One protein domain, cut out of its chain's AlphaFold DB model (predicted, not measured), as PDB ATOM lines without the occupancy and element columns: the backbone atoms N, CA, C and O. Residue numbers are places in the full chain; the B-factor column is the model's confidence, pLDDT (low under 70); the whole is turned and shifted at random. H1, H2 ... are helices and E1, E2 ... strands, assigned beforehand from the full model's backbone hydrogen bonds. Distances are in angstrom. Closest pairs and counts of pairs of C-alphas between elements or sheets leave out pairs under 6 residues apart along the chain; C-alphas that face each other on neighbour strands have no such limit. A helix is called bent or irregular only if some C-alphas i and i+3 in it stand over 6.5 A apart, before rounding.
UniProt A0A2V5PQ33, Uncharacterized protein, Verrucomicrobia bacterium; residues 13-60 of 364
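Overview. This is residues 13 to 60 of the 364 residues of an uncharacterized protein of Verrucomicrobia bacterium (UniProt A0A2V5PQ33). A long, bent hairpin of strands E2 and E3, with short E1 beside E3, forms a sheet, and one short helix, H1, packs over one face. The 48 printed residues hold E1, H1, E2, E3 in chain order; the sheet E1 E3 E2 is mixed, as is the class, helices and strands. The whole is compact, radius of gyration of the C-alphas 10.2 A, yet elongated, spanning 32 by 19 by 16 A.

Arrangement. E3, residues 52 to 59, and E2, residues 41 to 49, form an antiparallel hairpin at 161 degrees; N 44 and O 56, 3.0 A apart, are within hydrogen-bond range. E1, residues 13 to 15, is parallel to E3 at 35 degrees; N 15 and O 55, 2.8 A apart, are within range. H1, residues 20 to 27, is on the sheet at a height of 9.7 A and runs along the strands, at 16 degrees to E3 on the local plane. The closest C-alphas of H1 and E3 are those of Val 20 and Glu 58, 5.6 A. In H1 every O i to N i+4 pair is within range.

Along the chain. E2 is 23.8 A long and bends by 50 degrees at residue 46; E3 is 21.3 A, H1 10.6 A, E1 7.0 A. C-alpha 13 is at (-7.302, 77.813, 22.137), C-alpha 59 at (3.388, 75.487, 11.644).

Size, cuts and confidence. The farthest C-alphas, Tyr 38 and Asn 50, are 32.2 A apart. The printed part has no cut; the H1 to E2 link is long, and no printed residue is under 70 in pLDDT.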
ATOM      1  N   LEU A  13      -6.762  77.748  23.489       93.88
ATOM      2  CA  LEU A  13      -7.302  77.813  22.137       93.88
ATOM      3  C   LEU A  13      -6.228  78.423  21.231       93.88
ATOM      4  O   LEU A  13      -5.571  79.382  21.622       93.88
ATOM      5  N   ALA A  14      -6.049  77.881  20.030       94.00
ATOM      6  CA  ALA A  14      -5.063  78.389  19.086       94.00
ATOM      7  C   ALA A  14      -5.698  78.702  17.733       94.00
ATOM      8  O   ALA A  14      -6.414  77.874  17.163       94.00
ATOM      9  N   LEU A  15      -5.383  79.881  17.205       94.94
ATOM     10  CA  LEU A  15      -5.568  80.230  15.803       94.94
ATOM     11  C   LEU A  15      -4.337  79.782  15.013       94.94
ATOM     12  O   LEU A  15      -3.215  79.832  15.517       94.94
ATOM     13  N   ARG A  16      -4.539  79.359  13.764       94.94
ATOM     14  CA  ARG A  16      -3.456  78.962  12.855       94.94
ATOM     15  C   ARG A  16      -3.369  79.946  11.682       94.94
ATOM     16  O   ARG A  16      -3.905  79.628  10.620       94.94
ATOM     17  N   PRO A  17      -2.767  81.136  11.860       96.31
ATOM     18  CA  PRO A  17      -2.460  82.000  10.727       96.31
ATOM     19  C   PRO A  17      -1.399  81.353   9.827       96.31
ATOM     20  O   PRO A  17      -0.664  80.456  10.247       96.31
ATOM     21  N   GLU A  18      -1.300  81.826   8.585       95.00
ATOM     22  CA  GLU A  18      -0.218  81.440   7.668       95.00
ATOM     23  C   GLU A  18       1.155  81.937   8.159       95.00
ATOM     24  O   GLU A  18       2.153  81.245   7.982       95.00
ATOM     25  N   SER A  19       1.189  83.092   8.833       96.25
ATOM     26  CA  SER A  19       2.392  83.739   9.367       96.25
ATOM     27  C   SER A  19       2.077  84.372  10.721       96.25
ATOM     28  O   SER A  19       1.181  85.213  10.827       96.25
ATOM     29  N   VAL A  20       2.811  83.991  11.773       97.44
ATOM     30  CA  VAL A  20       2.634  84.614  13.099       97.44
ATOM     31  C   VAL A  20       3.056  86.083  13.070       97.44
ATOM     32  O   VAL A  20       2.434  86.900  13.740       97.44
ATOM     33  N   ALA A  21       4.057  86.442  12.262       96.75
ATOM     34  CA  ALA A  21       4.514  87.826  12.151       96.75
ATOM     35  C   ALA A  21       3.431  88.742  11.549       96.75
ATOM     36  O   ALA A  21       3.150  89.805  12.104       96.75
ATOM     37  N   ASP A  22       2.769  88.304  10.474       97.12
ATOM     38  CA  ASP A  22       1.698  89.082   9.833       97.12
ATOM     39  C   ASP A  22       0.456  89.176  10.732       97.12
ATOM     40  O   ASP A  22      -0.203  90.219  10.795       97.12
ATOM     41  N   PHE A  23       0.169  88.110  11.486       97.88
ATOM     42  CA  PHE A  23      -0.860  88.116  12.524       97.88
ATOM     43  C   PHE A  23      -0.558  89.143  13.616       97.88
ATOM     44  O   PHE A  23      -1.393  89.998  13.903       97.88
ATOM     45  N   MET A  24       0.646  89.118  14.189       97.88
ATOM     46  CA  MET A  24       1.047  90.081  15.215       97.88
ATOM     47  C   MET A  24       0.958  91.522  14.719       97.88
ATOM     48  O   MET A  24       0.405  92.364  15.425       97.88
ATOM     49  N   ALA A  25       1.431  91.792  13.500       97.25
ATOM     50  CA  ALA A  25       1.361  93.119  12.897       97.25
ATOM     51  C   ALA A  25      -0.090  93.602  12.724       97.25
ATOM     52  O   ALA A  25      -0.398  94.752  13.030       97.25
ATOM     53  N   SER A  26      -0.995  92.717  12.294       97.88
ATOM     54  CA  SER A  26      -2.411  93.052  12.069       97.88
ATOM     55  C   SER A  26      -3.181  93.346  13.359       97.88
ATOM     56  O   SER A  26      -4.145  94.109  13.339       97.88
ATOM     57  N   HIS A  27      -2.755  92.759  14.481       97.00
ATOM     58  CA  HIS A  27      -3.403  92.903  15.792       97.00
ATOM     59  C   HIS A  27      -2.607  93.773  16.776       97.00
ATOM     60  O   HIS A  27      -2.993  93.885  17.938       97.00
ATOM     61  N   ASN A  28      -1.512  94.399  16.324       96.31
ATOM     62  CA  ASN A  28      -0.601  95.204  17.145       96.31
ATOM     63  C   ASN A  28      -0.138  94.472  18.425       96.31
ATOM     64  O   ASN A  28      -0.116  95.038  19.520       96.31
ATOM     65  N   LEU A  29       0.189  93.184  18.286       96.25
ATOM     66  CA  LEU A  29       0.683  92.367  19.392       96.25
ATOM     67  C   LEU A  29       2.161  92.677  19.640       96.25
ATOM     68  O   LEU A  29       2.979  92.598  18.725       96.25
ATOM     69  N   GLY A  30       2.502  93.017  20.883       93.00
ATOM     70  CA  GLY A  30       3.888  93.221  21.305       93.00
ATOM     71  C   GLY A  30       4.616  91.916  21.648       93.00
ATOM     72  O   GLY A  30       3.992  90.878  21.863       93.00
ATOM     73  N   GLY A  31       5.942  92.000  21.769       92.56
ATOM     74  CA  GLY A  31       6.812  90.883  22.151       92.56
ATOM     75  C   GLY A  31       7.418  90.136  20.963       92.56
ATOM     76  O   GLY A  31       7.278  90.551  19.817       92.56
ATOM     77  N   GLU A  32       8.100  89.031  21.259       94.56
ATOM     78  CA  GLU A  32       8.723  88.143  20.273       94.56
ATOM     79  C   GLU A  32       8.040  86.768  20.313       94.56
ATOM     80  O   GLU A  32       7.792  86.252  21.410       94.56
ATOM     81  N   PRO A  33       7.737  86.143  19.159       96.38
ATOM     82  CA  PRO A  33       7.254  84.768  19.119       96.38
ATOM     83  C   PRO A  33       8.221  83.792  19.779       96.38
ATOM     84  O   PRO A  33       9.437  83.872  19.602       96.38
ATOM     85  N   GLU A  34       7.675  82.784  20.454       97.00
ATOM     86  CA  GLU A  34       8.452  81.604  20.803       97.00
ATOM     87  C   GLU A  34       8.738  80.808  19.522       97.00
ATOM     88  O   GLU A  34       7.805  80.354  18.854       97.00
ATOM     89  N   GLY A  35      10.020  80.643  19.189       96.12
ATOM     90  CA  GLY A  35      10.493  80.007  17.959       96.12
ATOM     91  C   GLY A  35      11.078  81.006  16.957       96.12
ATOM     92  O   GLY A  35      10.470  82.025  16.624       96.12
ATOM     93  N   GLU A  36      12.267  80.685  16.443       95.06
ATOM     94  CA  GLU A  36      12.999  81.517  15.481       95.06
ATOM     95  C   GLU A  36      12.197  81.737  14.188       95.06
ATOM     96  O   GLU A  36      11.372  80.903  13.800       95.06
ATOM     97  N   ALA A  37      12.439  82.848  13.489       93.56
ATOM     98  CA  ALA A  37      11.851  83.087  12.170       93.56
ATOM     99  C   ALA A  37      12.156  81.913  11.219       93.56
ATOM    100  O   ALA A  37      13.259  81.381  11.232       93.56
ATOM    101  N   TYR A  38      11.178  81.496  10.405       94.50
ATOM    102  CA  TYR A  38      11.259  80.326   9.506       94.50
ATOM    103  C   TYR A  38      11.437  78.952  10.185       94.50
ATOM    104  O   TYR A  38      11.458  77.914   9.504       94.50
ATOM    105  N   SER A  39      11.508  78.891  11.518       95.88
ATOM    106  CA  SER A  39      11.476  77.615  12.235       95.88
ATOM    107  C   SER A  39      10.144  76.886  12.014       95.88
ATOM    108  O   SER A  39       9.149  77.427  11.533       95.88
ATOM    109  N   ARG A  40      10.143  75.585  12.298       95.69
ATOM    110  CA  ARG A  40       9.015  74.687  12.001       95.69
ATOM    111  C   ARG A  40       7.758  74.972  12.825       95.69
ATOM    112  O   ARG A  40       6.659  74.623  12.391       95.69
ATOM    113  N   TYR A  41       7.928  75.564  14.002       97.44
ATOM    114  CA  TYR A  41       6.859  75.866  14.941       97.44
ATOM    115  C   TYR A  41       7.148  77.198  15.612       97.44
ATOM    116  O   TYR A  41       8.176  77.339  16.275       97.44
ATOM    117  N   ARG A  42       6.222  78.142  15.461       97.75
ATOM    118  CA  ARG A  42       6.274  79.436  16.137       97.75
ATOM    119  C   ARG A  42       4.937  79.708  16.793       97.75
ATOM    120  O   ARG A  42       3.895  79.376  16.224       97.75
ATOM    121  N   ARG A  43       4.951  80.321  17.971       97.19
ATOM    122  CA  ARG A  43       3.718  80.729  18.648       97.19
ATOM    123  C   ARG A  43       3.859  82.050  19.378       97.19
ATOM    124  O   ARG A  43       4.945  82.413  19.817       97.19
ATOM    125  N   ILE A  44       2.736  82.729  19.550       97.44
ATOM    126  CA  ILE A  44       2.628  83.926  20.377       97.44
ATOM    127  C   ILE A  44       1.337  83.864  21.193       97.44
ATOM    128  O   ILE A  44       0.292  83.427  20.701       97.44
ATOM    129  N   LEU A  45       1.419  84.293  22.450       96.75
ATOM    130  CA  LEU A  45       0.252  84.471  23.303       96.75
ATOM    131  C   LEU A  45      -0.495  85.739  22.873       96.75
ATOM    132  O   LEU A  45       0.091  86.815  22.824       96.75
ATOM    133  N   VAL A  46      -1.785  85.607  22.579       96.75
ATOM    134  CA  VAL A  46      -2.657  86.717  22.173       96.75
ATOM    135  C   VAL A  46      -3.348  87.318  23.392       96.75
ATOM    136  O   VAL A  46      -3.311  88.526  23.593       96.75
ATOM    137  N   ALA A  47      -3.970  86.475  24.219       95.50
ATOM    138  CA  ALA A  47      -4.694  86.908  25.410       95.50
ATOM    139  C   ALA A  47      -4.815  85.778  26.438       95.50
ATOM    140  O   ALA A  47      -4.724  84.593  26.102       95.50
ATOM    141  N   VAL A  48      -5.068  86.152  27.692       95.31
ATOM    142  CA  VAL A  48      -5.453  85.225  28.761       95.31
ATOM    143  C   VAL A  48      -6.714  85.752  29.419       95.31
ATOM    144  O   VAL A  48      -6.697  86.816  30.029       95.31
ATOM    145  N   GLU A  49      -7.794  84.985  29.339       93.88
ATOM    146  CA  GLU A  49      -9.081  85.353  29.922       93.88
ATOM    147  C   GLU A  49      -9.680  84.154  30.645       93.88
ATOM    148  O   GLU A  49      -9.690  83.041  30.122       93.88
ATOM    149  N   ASN A  50     -10.171  84.360  31.871       90.44
ATOM    150  CA  ASN A  50     -10.843  83.321  32.666       90.44
ATOM    151  C   ASN A  50     -10.050  82.000  32.796       90.44
ATOM    152  O   ASN A  50     -10.625  80.919  32.908       90.44
ATOM    153  N   GLY A  51      -8.714  82.075  32.777       88.38
ATOM    154  CA  GLY A  51      -7.834  80.904  32.847       88.38
ATOM    155  C   GLY A  51      -7.682  80.118  31.536       88.38
ATOM    156  O   GLY A  51      -7.089  79.035  31.559       88.38
ATOM    157  N   THR A  52      -8.177  80.649  30.416       93.50
ATOM    158  CA  THR A  52      -7.966  80.136  29.057       93.50
ATOM    159  C   THR A  52      -6.999  81.045  28.303       93.50
ATOM    160  O   THR A  52      -7.132  82.268  28.323       93.50
ATOM    161  N   GLN A  53      -6.020  80.442  27.630       94.88
ATOM    162  CA  GLN A  53      -5.082  81.151  26.762       94.88
ATOM    163  C   GLN A  53      -5.580  81.131  25.317       94.88
ATOM    164  O   GLN A  53      -6.003  80.081  24.833       94.88
ATOM    165  N   LEU A  54      -5.502  82.266  24.629       96.38
ATOM    166  CA  LEU A  54      -5.613  82.341  23.177       96.38
ATOM    167  C   LEU A  54      -4.212  82.519  22.595       96.38
ATOM    168  O   LEU A  54      -3.522  83.471  22.951       96.38
ATOM    169  N   GLU A  55      -3.803  81.632  21.695       96.75
ATOM    170  CA  GLU A  55      -2.521  81.706  20.989       96.75
ATOM    171  C   GLU A  55      -2.721  81.850  19.476       96.75
ATOM    172  O   GLU A  55      -3.733  81.420  18.918       96.75
ATOM    173  N   ALA A  56      -1.721  82.407  18.799       97.19
ATOM    174  CA  ALA A  56      -1.554  82.279  17.357       97.19
ATOM    175  C   ALA A  56      -0.338  81.391  17.077       97.19
ATOM    176  O   ALA A  56       0.729  81.596  17.658       97.19
ATOM    177  N   VAL A  57      -0.512  80.390  16.212       96.94
ATOM    178  CA  VAL A  57       0.475  79.334  15.963       96.94
ATOM    179  C   VAL A  57       0.738  79.173  14.469       96.94
ATOM    180  O   VAL A  57      -0.150  78.812  13.697       96.94
ATOM    181  N   GLU A  58       1.991  79.349  14.077       96.62
ATOM    182  CA  GLU A  58       2.503  79.066  12.739       96.62
ATOM    183  C   GLU A  58       3.177  77.688  12.756       96.62
ATOM    184  O   GLU A  58       4.025  77.394  13.603       96.62
ATOM    185  N   ARG A  59       2.786  76.818  11.818       94.50
ATOM    186  CA  ARG A  59       3.388  75.487  11.644       94.50
ATOM    187  C   ARG A  59       3.755  75.262  10.194       94.50
ATOM    188  O   ARG A  59       2.864  75.156   9.349       94.50
ATOM    189  N   LEU A  60       5.051  75.113   9.951       94.56
ATOM    190  CA  LEU A  60       5.630  74.915   8.629       94.56
ATOM    191  C   LEU A  60       6.103  73.470   8.498       94.56
ATOM    192  O   LEU A  60       7.202  73.141   8.950       94.56
TER     193      LEU A  60